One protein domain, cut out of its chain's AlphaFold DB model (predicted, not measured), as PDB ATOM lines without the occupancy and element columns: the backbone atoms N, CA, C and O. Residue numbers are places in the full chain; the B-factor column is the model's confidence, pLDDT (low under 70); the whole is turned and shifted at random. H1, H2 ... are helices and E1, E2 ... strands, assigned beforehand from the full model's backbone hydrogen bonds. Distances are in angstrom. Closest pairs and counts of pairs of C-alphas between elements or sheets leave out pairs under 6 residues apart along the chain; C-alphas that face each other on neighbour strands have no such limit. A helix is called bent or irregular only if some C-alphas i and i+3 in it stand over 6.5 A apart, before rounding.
ATOM      1  N   VAL A   6       2.686 -60.806  19.733       89.94
ATOM      2  CA  VAL A   6       4.000 -60.166  19.721       89.94
ATOM      3  C   VAL A   6       4.255 -59.476  21.052       89.94
ATOM      4  O   VAL A   6       3.321 -59.188  21.803       89.94
ATOM      5  N   LEU A   7       5.529 -59.236  21.344       89.75
ATOM      6  CA  LEU A   7       5.958 -58.436  22.482       89.75
ATOM      7  C   LEU A   7       6.315 -57.038  21.988       89.75
ATOM      8  O   LEU A   7       7.152 -56.894  21.100       89.75
ATOM      9  N   LEU A   8       5.690 -56.024  22.575       88.44
ATOM     10  CA  LEU A   8       6.133 -54.643  22.460       88.44
ATOM     11  C   LEU A   8       6.989 -54.337  23.682       88.44
ATOM     12  O   LEU A   8       6.568 -54.580  24.813       88.44
ATOM     13  N   VAL A   9       8.198 -53.840  23.442       86.56
ATOM     14  CA  VAL A   9       9.192 -53.551  24.476       86.56
ATOM     15  C   VAL A   9       9.575 -52.085  24.370       86.56
ATOM     16  O   VAL A   9      10.010 -51.631  23.315       86.56
ATOM     17  N   ARG A  10       9.428 -51.357  25.474       85.38
ATOM     18  CA  ARG A  10       9.891 -49.982  25.609       85.38
ATOM     19  C   ARG A  10      11.371 -49.994  25.974       85.38
ATOM     20  O   ARG A  10      11.762 -50.576  26.983       85.38
ATOM     21  N   THR A  11      12.195 -49.374  25.140       80.00
ATOM     22  CA  THR A  11      13.657 -49.342  25.304       80.00
ATOM     23  C   THR A  11      14.124 -48.259  26.277       80.00
ATOM     24  O   THR A  11      15.224 -48.368  26.812       80.00
ATOM     25  N   GLY A  12      13.286 -47.252  26.553       74.06
ATOM     26  CA  GLY A  12      13.534 -46.204  27.548       74.06
ATOM     27  C   GLY A  12      14.311 -44.982  27.043       74.06
ATOM     28  O   GLY A  12      14.441 -44.020  27.796       74.06
ATOM     29  N   ASP A  13      14.792 -44.985  25.797       78.94
ATOM     30  CA  ASP A  13      15.274 -43.771  25.130       78.94
ATOM     31  C   ASP A  13      14.141 -43.161  24.299       78.94
ATOM     32  O   ASP A  13      13.829 -43.622  23.202       78.94
ATOM     33  N   GLU A  14      13.492 -42.153  24.875       81.12
ATOM     34  CA  GLU A  14      12.355 -41.434  24.282       81.12
ATOM     35  C   GLU A  14      12.707 -39.962  24.008       81.12
ATOM     36  O   GLU A  14      11.834 -39.145  23.742       81.12
ATOM     37  N   SER A  15      13.998 -39.609  24.063       80.00
ATOM     38  CA  SER A  15      14.487 -38.226  23.947       80.00
ATOM     39  C   SER A  15      14.180 -37.560  22.598       80.00
ATOM     40  O   SER A  15      14.170 -36.333  22.496       80.00
ATOM     41  N   HIS A  16      13.916 -38.371  21.573       75.00
ATOM     42  CA  HIS A  16      13.615 -37.947  20.208       75.00
ATOM     43  C   HIS A  16      12.125 -38.025  19.846       75.00
ATOM     44  O   HIS A  16      11.778 -37.749  18.700       75.00
ATOM     45  N   LEU A  17      11.262 -38.421  20.785       78.81
ATOM     46  CA  LEU A  17       9.821 -38.517  20.566       78.81
ATOM     47  C   LEU A  17       9.131 -37.241  21.048       78.81
ATOM     48  O   LEU A  17       9.468 -36.700  22.102       78.81
ATOM     49  N   CYS A  18       8.148 -36.762  20.290       80.31
ATOM     50  CA  CYS A  18       7.300 -35.653  20.712       80.31
ATOM     51  C   CYS A  18       6.373 -36.074  21.859       80.31
ATOM     52  O   CYS A  18       6.064 -35.258  22.732       80.31
ATOM     53  N   TYR A  19       5.956 -37.344  21.877       79.50
ATOM     54  CA  TYR A  19       5.145 -37.920  22.942       79.50
ATOM     55  C   TYR A  19       5.800 -39.162  23.550       79.50
ATOM     56  O   TYR A  19       6.247 -40.049  22.819       79.50
ATOM     57  N   PRO A  20       5.797 -39.288  24.888       82.69
ATOM     58  CA  PRO A  20       6.285 -40.497  25.532       82.69
ATOM     59  C   PRO A  20       5.415 -41.703  25.159       82.69
ATOM     60  O   PRO A  20       4.188 -41.600  25.026       82.69
ATOM     61  N   ILE A  21       6.045 -42.868  25.013       87.69
ATOM     62  CA  ILE A  21       5.338 -44.106  24.670       87.69
ATOM     63  C   ILE A  21       4.713 -44.680  25.939       87.69
ATOM     64  O   ILE A  21       5.424 -45.098  26.850       87.69
ATOM     65  N   SER A  22       3.383 -44.792  25.953       86.19
ATOM     66  CA  SER A  22       2.655 -45.434  27.048       86.19
ATOM     67  C   SER A  22       1.853 -46.643  26.578       86.19
ATOM     68  O   SER A  22       1.087 -46.573  25.614       86.19
ATOM     69  N   PHE A  23       1.997 -47.756  27.299       87.88
ATOM     70  CA  PHE A  23       1.198 -48.963  27.078       87.88
ATOM     71  C   PHE A  23      -0.081 -49.011  27.921       87.88
ATOM     72  O   PHE A  23      -0.900 -49.900  27.698       87.88
ATOM     73  N   LEU A  24      -0.301 -48.062  28.839       84.50
ATOM     74  CA  LEU A  24      -1.503 -48.003  29.686       84.50
ATOM     75  C   LEU A  24      -2.824 -48.130  28.902       84.50
ATOM     76  O   LEU A  24      -3.647 -48.959  29.296       84.50
ATOM     77  N   PRO A  25      -3.019 -47.454  27.748       86.94
ATOM     78  CA  PRO A  25      -4.255 -47.594  26.975       86.94
ATOM     79  C   PRO A  25      -4.529 -49.028  26.496       86.94
ATOM     80  O   PRO A  25      -5.682 -49.422  26.336       86.94
ATOM     81  N   LEU A  26      -3.482 -49.833  26.274       86.88
ATOM     82  CA  LEU A  26      -3.630 -51.240  25.885       86.88
ATOM     83  C   LEU A  26      -4.130 -52.100  27.054       86.88
ATOM     84  O   LEU A  26      -4.857 -53.066  26.821       86.88
ATOM     85  N   PHE A  27      -3.777 -51.750  28.295       82.00
ATOM     86  CA  PHE A  27      -4.287 -52.410  29.498       82.00
ATOM     87  C   PHE A  27      -5.722 -52.001  29.806       82.00
ATOM     88  O   PHE A  27      -6.562 -52.870  30.018       82.00
ATOM     89  N   GLU A  28      -6.016 -50.701  29.778       83.25
ATOM     90  CA  GLU A  28      -7.362 -50.172  30.039       83.25
ATOM     91  C   GLU A  28      -8.395 -50.728  29.050       83.25
ATOM     92  O   GLU A  28      -9.526 -51.031  29.426       83.25
ATOM     93  N   ALA A  29      -7.990 -50.936  27.794       85.50
ATOM     94  CA  ALA A  29      -8.827 -51.544  26.764       85.50
ATOM     95  C   ALA A  29      -8.888 -53.086  26.827       85.50
ATOM     96  O   ALA A  29      -9.569 -53.700  26.003       85.50
ATOM     97  N   GLY A  30      -8.163 -53.735  27.748       83.94
ATOM     98  CA  GLY A  30      -8.092 -55.197  27.851       83.94
ATOM     99  C   GLY A  30      -7.442 -55.880  26.639       83.94
ATOM    100  O   GLY A  30      -7.737 -57.037  26.342       83.94
ATOM    101  N   LEU A  31      -6.592 -55.158  25.902       87.62
ATOM    102  CA  LEU A  31      -5.907 -55.646  24.700       87.62
ATOM    103  C   LEU A  31      -4.523 -56.234  25.004       87.62
ATOM    104  O   LEU A  31      -3.998 -57.019  24.207       87.62
ATOM    105  N   ALA A  32      -3.943 -55.859  26.145       85.75
ATOM    106  CA  ALA A  32      -2.728 -56.451  26.678       85.75
ATOM    107  C   ALA A  32      -3.012 -57.844  27.265       85.75
ATOM    108  O   ALA A  32      -3.926 -58.042  28.063       85.75
ATOM    109  N   LEU A  33      -2.213 -58.816  26.843       83.81
ATOM    110  CA  LEU A  33      -2.193 -60.184  27.339       83.81
ATOM    111  C   LEU A  33      -1.114 -60.327  28.411       83.81
ATOM    112  O   LEU A  33      -0.106 -59.618  28.392       83.81
ATOM    113  N   ASP A  34      -1.298 -61.310  29.288       74.19
ATOM    114  CA  ASP A  34      -0.316 -61.623  30.318       74.19
ATOM    115  C   ASP A  34       1.037 -62.019  29.693       74.19
ATOM    116  O   ASP A  34       1.135 -62.861  28.783       74.19
ATOM    117  N   VAL A  35       2.092 -61.365  30.171       72.94
ATOM    118  CA  VAL A  35       3.481 -61.607  29.769       72.94
ATOM    119  C   VAL A  35       4.047 -62.818  30.532       72.94
ATOM    120  O   VAL A  35       4.901 -63.521  29.984       72.94
ATOM    121  N   GLY A  36       3.468 -63.150  31.696       63.28
ATOM    122  CA  GLY A  36       3.810 -64.278  32.564       63.28
ATOM    123  C   GLY A  36       4.881 -63.946  33.625       63.28
ATOM    124  O   GLY A  36       5.743 -63.098  33.381       63.28
ATOM    125  N   PRO A  37       4.879 -64.616  34.797       63.31
ATOM    126  CA  PRO A  37       5.927 -64.468  35.820       63.31
ATOM    127  C   PRO A  37       7.231 -65.217  35.441       63.31
ATOM    128  O   PRO A  37       7.139 -66.195  34.692       63.31
ATOM    129  N   PRO A  38       8.439 -64.855  35.966       54.72
ATOM    130  CA  PRO A  38       8.739 -63.919  37.063       54.72
ATOM    131  C   PRO A  38       9.900 -62.916  36.781       54.72
ATOM    132  O   PRO A  38      10.819 -62.812  37.591       54.72
ATOM    133  N   TYR A  39       9.917 -62.189  35.655       51.78
ATOM    134  CA  TYR A  39      11.050 -61.282  35.334       51.78
ATOM    135  C   TYR A  39      10.706 -59.809  35.105       51.78
ATOM    136  O   TYR A  39      11.612 -59.014  34.865       51.78
ATOM    137  N   TYR A  40       9.437 -59.419  35.204       56.72
ATOM    138  CA  TYR A  40       9.055 -58.014  35.106       56.72
ATOM    139  C   TYR A  40       8.436 -57.576  36.428       56.72
ATOM    140  O   TYR A  40       7.326 -57.969  36.760       56.72
ATOM    141  N   GLU A  41       9.200 -56.809  37.208       54.53
ATOM    142  CA  GLU A  41       8.652 -56.052  38.331       54.53
ATOM    143  C   GLU A  41       7.603 -55.078  37.786       54.53
ATOM    144  O   GLU A  41       7.906 -54.277  36.893       54.53
ATOM    145  N   ASP A  42       6.387 -55.161  38.328       54.81
ATOM    146  CA  ASP A  42       5.277 -54.241  38.081       54.81
ATOM    147  C   ASP A  42       5.676 -52.821  38.501       54.81
ATOM    148  O   ASP A  42       5.422 -52.356  39.615       54.81
ATOM    149  N   LYS A  43       6.344 -52.102  37.602       59.72
ATOM    150  CA  LYS A  43       6.428 -50.648  37.684       59.72
ATOM    151  C   LYS A  43       5.041 -50.078  37.380       59.72
ATOM    152  O   LYS A  43       4.285 -50.655  36.605       59.72
ATOM    153  N   LEU A  44       4.743 -48.904  37.949       59.69
ATOM    154  CA  LEU A  44       3.513 -48.133  37.691       59.69
ATOM    155  C   LEU A  44       3.204 -47.969  36.194       59.69
ATOM    156  O   LEU A  44       2.042 -47.852  35.822       59.69
ATOM    157  N   GLU A  45       4.242 -47.980  35.353       66.38
ATOM    158  CA  GLU A  45       4.110 -48.044  33.907       66.38
ATOM    159  C   GLU A  45       4.830 -49.290  33.347       66.38
ATOM    160  O   GLU A  45       6.042 -49.447  33.547       66.38
ATOM    161  N   PRO A  46       4.108 -50.177  32.646       71.00
ATOM    162  CA  PRO A  46       4.659 -51.417  32.116       71.00
ATOM    163  C   PRO A  46       5.648 -51.147  30.978       71.00
ATOM    164  O   PRO A  46       5.352 -50.432  30.025       71.00
ATOM    165  N   THR A  47       6.831 -51.757  31.057       77.56
ATOM    166  CA  THR A  47       7.889 -51.638  30.034       77.56
ATOM    167  C   THR A  47       7.702 -52.626  28.884       77.56
ATOM    168  O   THR A  47       8.257 -52.436  27.805       77.56
ATOM    169  N   VAL A  48       6.947 -53.704  29.103       83.69
ATOM    170  CA  VAL A  48       6.714 -54.755  28.110       83.69
ATOM    171  C   VAL A  48       5.258 -55.168  28.129       83.69
ATOM    172  O   VAL A  48       4.688 -55.378  29.196       83.69
ATOM    173  N   VAL A  49       4.680 -55.331  26.942       87.00
ATOM    174  CA  VAL A  49       3.329 -55.866  26.776       87.00
ATOM    175  C   VAL A  49       3.288 -56.943  25.715       87.00
ATOM    176  O   VAL A  49       3.909 -56.826  24.657       87.00
ATOM    177  N   ARG A  50       2.516 -57.997  25.981       89.38
ATOM    178  CA  ARG A  50       2.150 -58.983  24.968       89.38
ATOM    179  C   ARG A  50       0.817 -58.572  24.367       89.38
ATOM    180  O   ARG A  50      -0.144 -58.363  25.090       89.38
ATOM    181  N   VAL A  51       0.732 -58.481  23.050       90.62
ATOM    182  CA  VAL A  51      -0.509 -58.134  22.342       90.62
ATOM    183  C   VAL A  51      -0.671 -59.011  21.111       90.62
ATOM    184  O   VAL A  51       0.274 -59.664  20.667       90.62
ATOM    185  N   LYS A  52      -1.872 -59.041  20.534       91.38
ATOM    186  CA  LYS A  52      -2.068 -59.633  19.206       91.38
ATOM    187  C   LYS A  52      -1.373 -58.784  18.137       91.38
ATOM    188  O   LYS A  52      -1.222 -57.575  18.301       91.38
ATOM    189  N   LEU A  53      -0.962 -59.416  17.041       89.31
ATOM    190  CA  LEU A  53      -0.244 -58.743  15.956       89.31
ATOM    191  C   LEU A  53      -1.030 -57.563  15.356       89.31
ATOM    192  O   LEU A  53      -0.453 -56.512  15.105       89.31
ATOM    193  N   ASP A  54      -2.339 -57.707  15.156       89.56
ATOM    194  CA  ASP A  54      -3.204 -56.643  14.632       89.56
ATOM    195  C   ASP A  54      -3.269 -55.433  15.576       89.56
ATOM    196  O   ASP A  54      -3.205 -54.288  15.129       89.56
ATOM    197  N   VAL A  55      -3.320 -55.687  16.886       91.81
ATOM    198  CA  VAL A  55      -3.277 -54.646  17.919       91.81
ATOM    199  C   VAL A  55      -1.926 -53.932  17.911       91.81
ATOM    200  O   VAL A  55      -1.897 -52.706  17.956       91.81
ATOM    201  N   ALA A  56      -0.817 -54.669  17.801       89.44
ATOM    202  CA  ALA A  56       0.517 -54.075  17.705       89.44
ATOM    203  C   ALA A  56       0.661 -53.168  16.480       89.44
ATOM    204  O   ALA A  56       1.159 -52.053  16.603       89.44
ATOM    205  N   ILE A  57       0.195 -53.623  15.313       88.56
ATOM    206  CA  ILE A  57       0.243 -52.835  14.075       88.56
ATOM    207  C   ILE A  57      -0.539 -51.531  14.246       88.56
ATOM    208  O   ILE A  57      -0.018 -50.467  13.924       88.56
ATOM    209  N   ARG A  58      -1.762 -51.601  14.788       90.94
ATOM    210  CA  ARG A  58      -2.587 -50.409  15.035       90.94
ATOM    211  C   ARG A  58      -1.930 -49.452  16.022       90.94
ATOM    212  O   ARG A  58      -1.863 -48.263  15.750       90.94
ATOM    213  N   PHE A  59      -1.401 -49.974  17.124       90.38
ATOM    214  CA  PHE A  59      -0.723 -49.167  18.133       90.38
ATOM    215  C   PHE A  59       0.494 -48.424  17.560       90.38
ATOM    216  O   PHE A  59       0.642 -47.226  17.784       90.38
ATOM    217  N   ILE A  60       1.339 -49.109  16.779       89.06
ATOM    218  CA  ILE A  60       2.511 -48.499  16.131       89.06
ATOM    219  C   ILE A  60       2.077 -47.448  15.106       89.06
ATOM    220  O   ILE A  60       2.649 -46.365  15.058       89.06
ATOM    221  N   HIS A  61       1.057 -47.749  14.305       87.19
ATOM    222  CA  HIS A  61       0.518 -46.810  13.327       87.19
ATOM    223  C   HIS A  61      -0.019 -45.533  13.992       87.19
ATOM    224  O   HIS A  61       0.279 -44.433  13.539       87.19
ATOM    225  N   ASP A  62      -0.751 -45.661  15.100       88.69
ATOM    226  CA  ASP A  62      -1.277 -44.510  15.837       88.69
ATOM    227  C   ASP A  62      -0.157 -43.675  16.480       88.69
ATOM    228  O   ASP A  62      -0.253 -42.449  16.507       88.69
ATOM    229  N   LEU A  63       0.921 -44.311  16.959       87.31
ATOM    230  CA  LEU A  63       2.118 -43.607  17.437       87.31
ATOM    231  C   LEU A  63       2.794 -42.809  16.317       87.31
ATOM    232  O   LEU A  63       3.087 -41.631  16.510       87.31
ATOM    233  N   LEU A  64       3.002 -43.425  15.149       84.62
ATOM    234  CA  LEU A  64       3.608 -42.760  13.991       84.62
ATOM    235  C   LEU A  64       2.789 -41.545  13.549       84.62
ATOM    236  O   LEU A  64       3.357 -40.478  13.338       84.62
ATOM    237  N   ASN A  65       1.462 -41.682  13.484       84.31
ATOM    238  CA  ASN A  65       0.586 -40.576  13.101       84.31
ATOM    239  C   ASN A  65       0.653 -39.419  14.099       84.31
ATOM    240  O   ASN A  65       0.682 -38.266  13.687       84.31
ATOM    241  N   ARG A  66       0.704 -39.701  15.407       84.62
ATOM    242  CA  ARG A  66       0.830 -38.644  16.426       84.62
ATOM    243  C   ARG A  66       2.148 -37.896  16.303       84.62
ATOM    244  O   ARG A  66       2.137 -36.672  16.375       84.62
ATOM    245  N   GLU A  67       3.249 -38.614  16.091       82.38
ATOM    246  CA  GLU A  67       4.569 -38.009  15.881       82.38
ATOM    247  C   GLU A  67       4.601 -37.144  14.610       82.38
ATOM    248  O   GLU A  67       5.080 -36.006  14.637       82.38
ATOM    249  N   GLU A  68       4.018 -37.641  13.515       77.50
ATOM    250  CA  GLU A  68       3.867 -36.900  12.259       77.50
ATOM    251  C   GLU A  68       2.975 -35.660  12.427       77.50
ATOM    252  O   GLU A  68       3.259 -34.588  11.887       77.50
ATOM    253  N   GLU A  69       1.903 -35.763  13.213       80.00
ATOM    254  CA  GLU A  69       1.017 -34.643  13.504       80.00
ATOM    255  C   GLU A  69       1.708 -33.552  14.326       80.00
ATOM    256  O   GLU A  69       1.508 -32.368  14.016       80.00
ATOM    257  N   SER A  70       2.524 -33.935  15.316       75.44
ATOM    258  CA  SER A  70       3.231 -33.011  16.211       75.44
ATOM    259  C   SER A  70       4.456 -32.348  15.604       75.44
ATOM    260  O   SER A  70       4.817 -31.249  16.025       75.44
ATOM    261  N   SER A  71       5.103 -32.981  14.626       68.38
ATOM    262  CA  SER A  71       6.342 -32.460  14.067       68.38
ATOM    263  C   SER A  71       6.079 -31.660  12.790       68.38
ATOM    264  O   SER A  71       5.929 -32.188  11.685       68.38
TER     265      SER A  71
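Overview. This is residues 6 to 71 of the 144 residues of an uncharacterized protein of Gibberella zeae (UniProt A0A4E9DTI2). A narrow antiparallel ribbon of two short strands, E1 and E2, sits between a long helix, H2, which runs from the end of E2 to one end of the domain, and a long loop, residues 29 to 47, which reaches the opposite end at Pro 38. A second loop, residues 10 to 23, runs from E1 out toward the far end of H2 and folds back to a very short helix, H1, near E2. The printed part has 66 residues, with two named strands and two named helices in the order E1, H1, E2, H2 along the chain; the sheet's order is E1 - E2. The class is mixed, helices and strands, although under half of the residues, 32, are in named elements. The whole is compact, with a radius of gyration of the C-alphas of 12.4 A, and elongated in outline, with spans of 39 by 25 by 18 A.

Along the chain. E1, residues 6 to 9, begins with C-alpha 6 at (4.000, -60.166, 19.721) and is 9.7 A long from first to last C-alpha. H1, residues 24 to 28, measures 6.3 A. E2, residues 48 to 52, begins with C-alpha 48 at (6.714, -54.755, 28.110) and measures 13.4 A. H2, residues 53 to 70, is the longest helix, 26.0 A from first to last C-alpha, and ends with C-alpha 70 at (3.231, -33.011, 16.211). Neither helix is bent or irregular.

Arrangement. E1 and E2 are antiparallel neighbours, with 153 degrees between their directions. The C-alphas of Leu 7 and Arg 50, which face each other, are 4.6 A apart. N 6 and O 51, at 2.8 A, and N 49 and O 8, at 2.9 A, are within hydrogen-bond range. The closest C-alphas of E1 and H2 are those of Val 6 and Leu 53, 5.8 A apart, in 3 pairs within 8 A. Within 10 A, residues 53 to 60 of H2 make 11 pairs of C-alphas with E1 and 4 with E2. H1 and E2 are near each other, with 6 pairs of C-alphas within 10 A and no pair within 8 A. H1 and H2 are apart, with no C-alpha of the one within 8 A of the other. In H1 and H2 every O i to N i+4 pair is within hydrogen-bond range.

Size, cuts and confidence. The C-alphas of Pro 38 and Ser 71, the two farthest apart in the domain, are 39.0 A apart. The printed part has no cut. The links from E1 to H1, 14 residues, and from H1 to E2, 19 residues, are long, and the link from E2 to H2 is tight. The mean pLDDT of the printed part is 80.1; residues 36 to 45 and residue 71 are under 70.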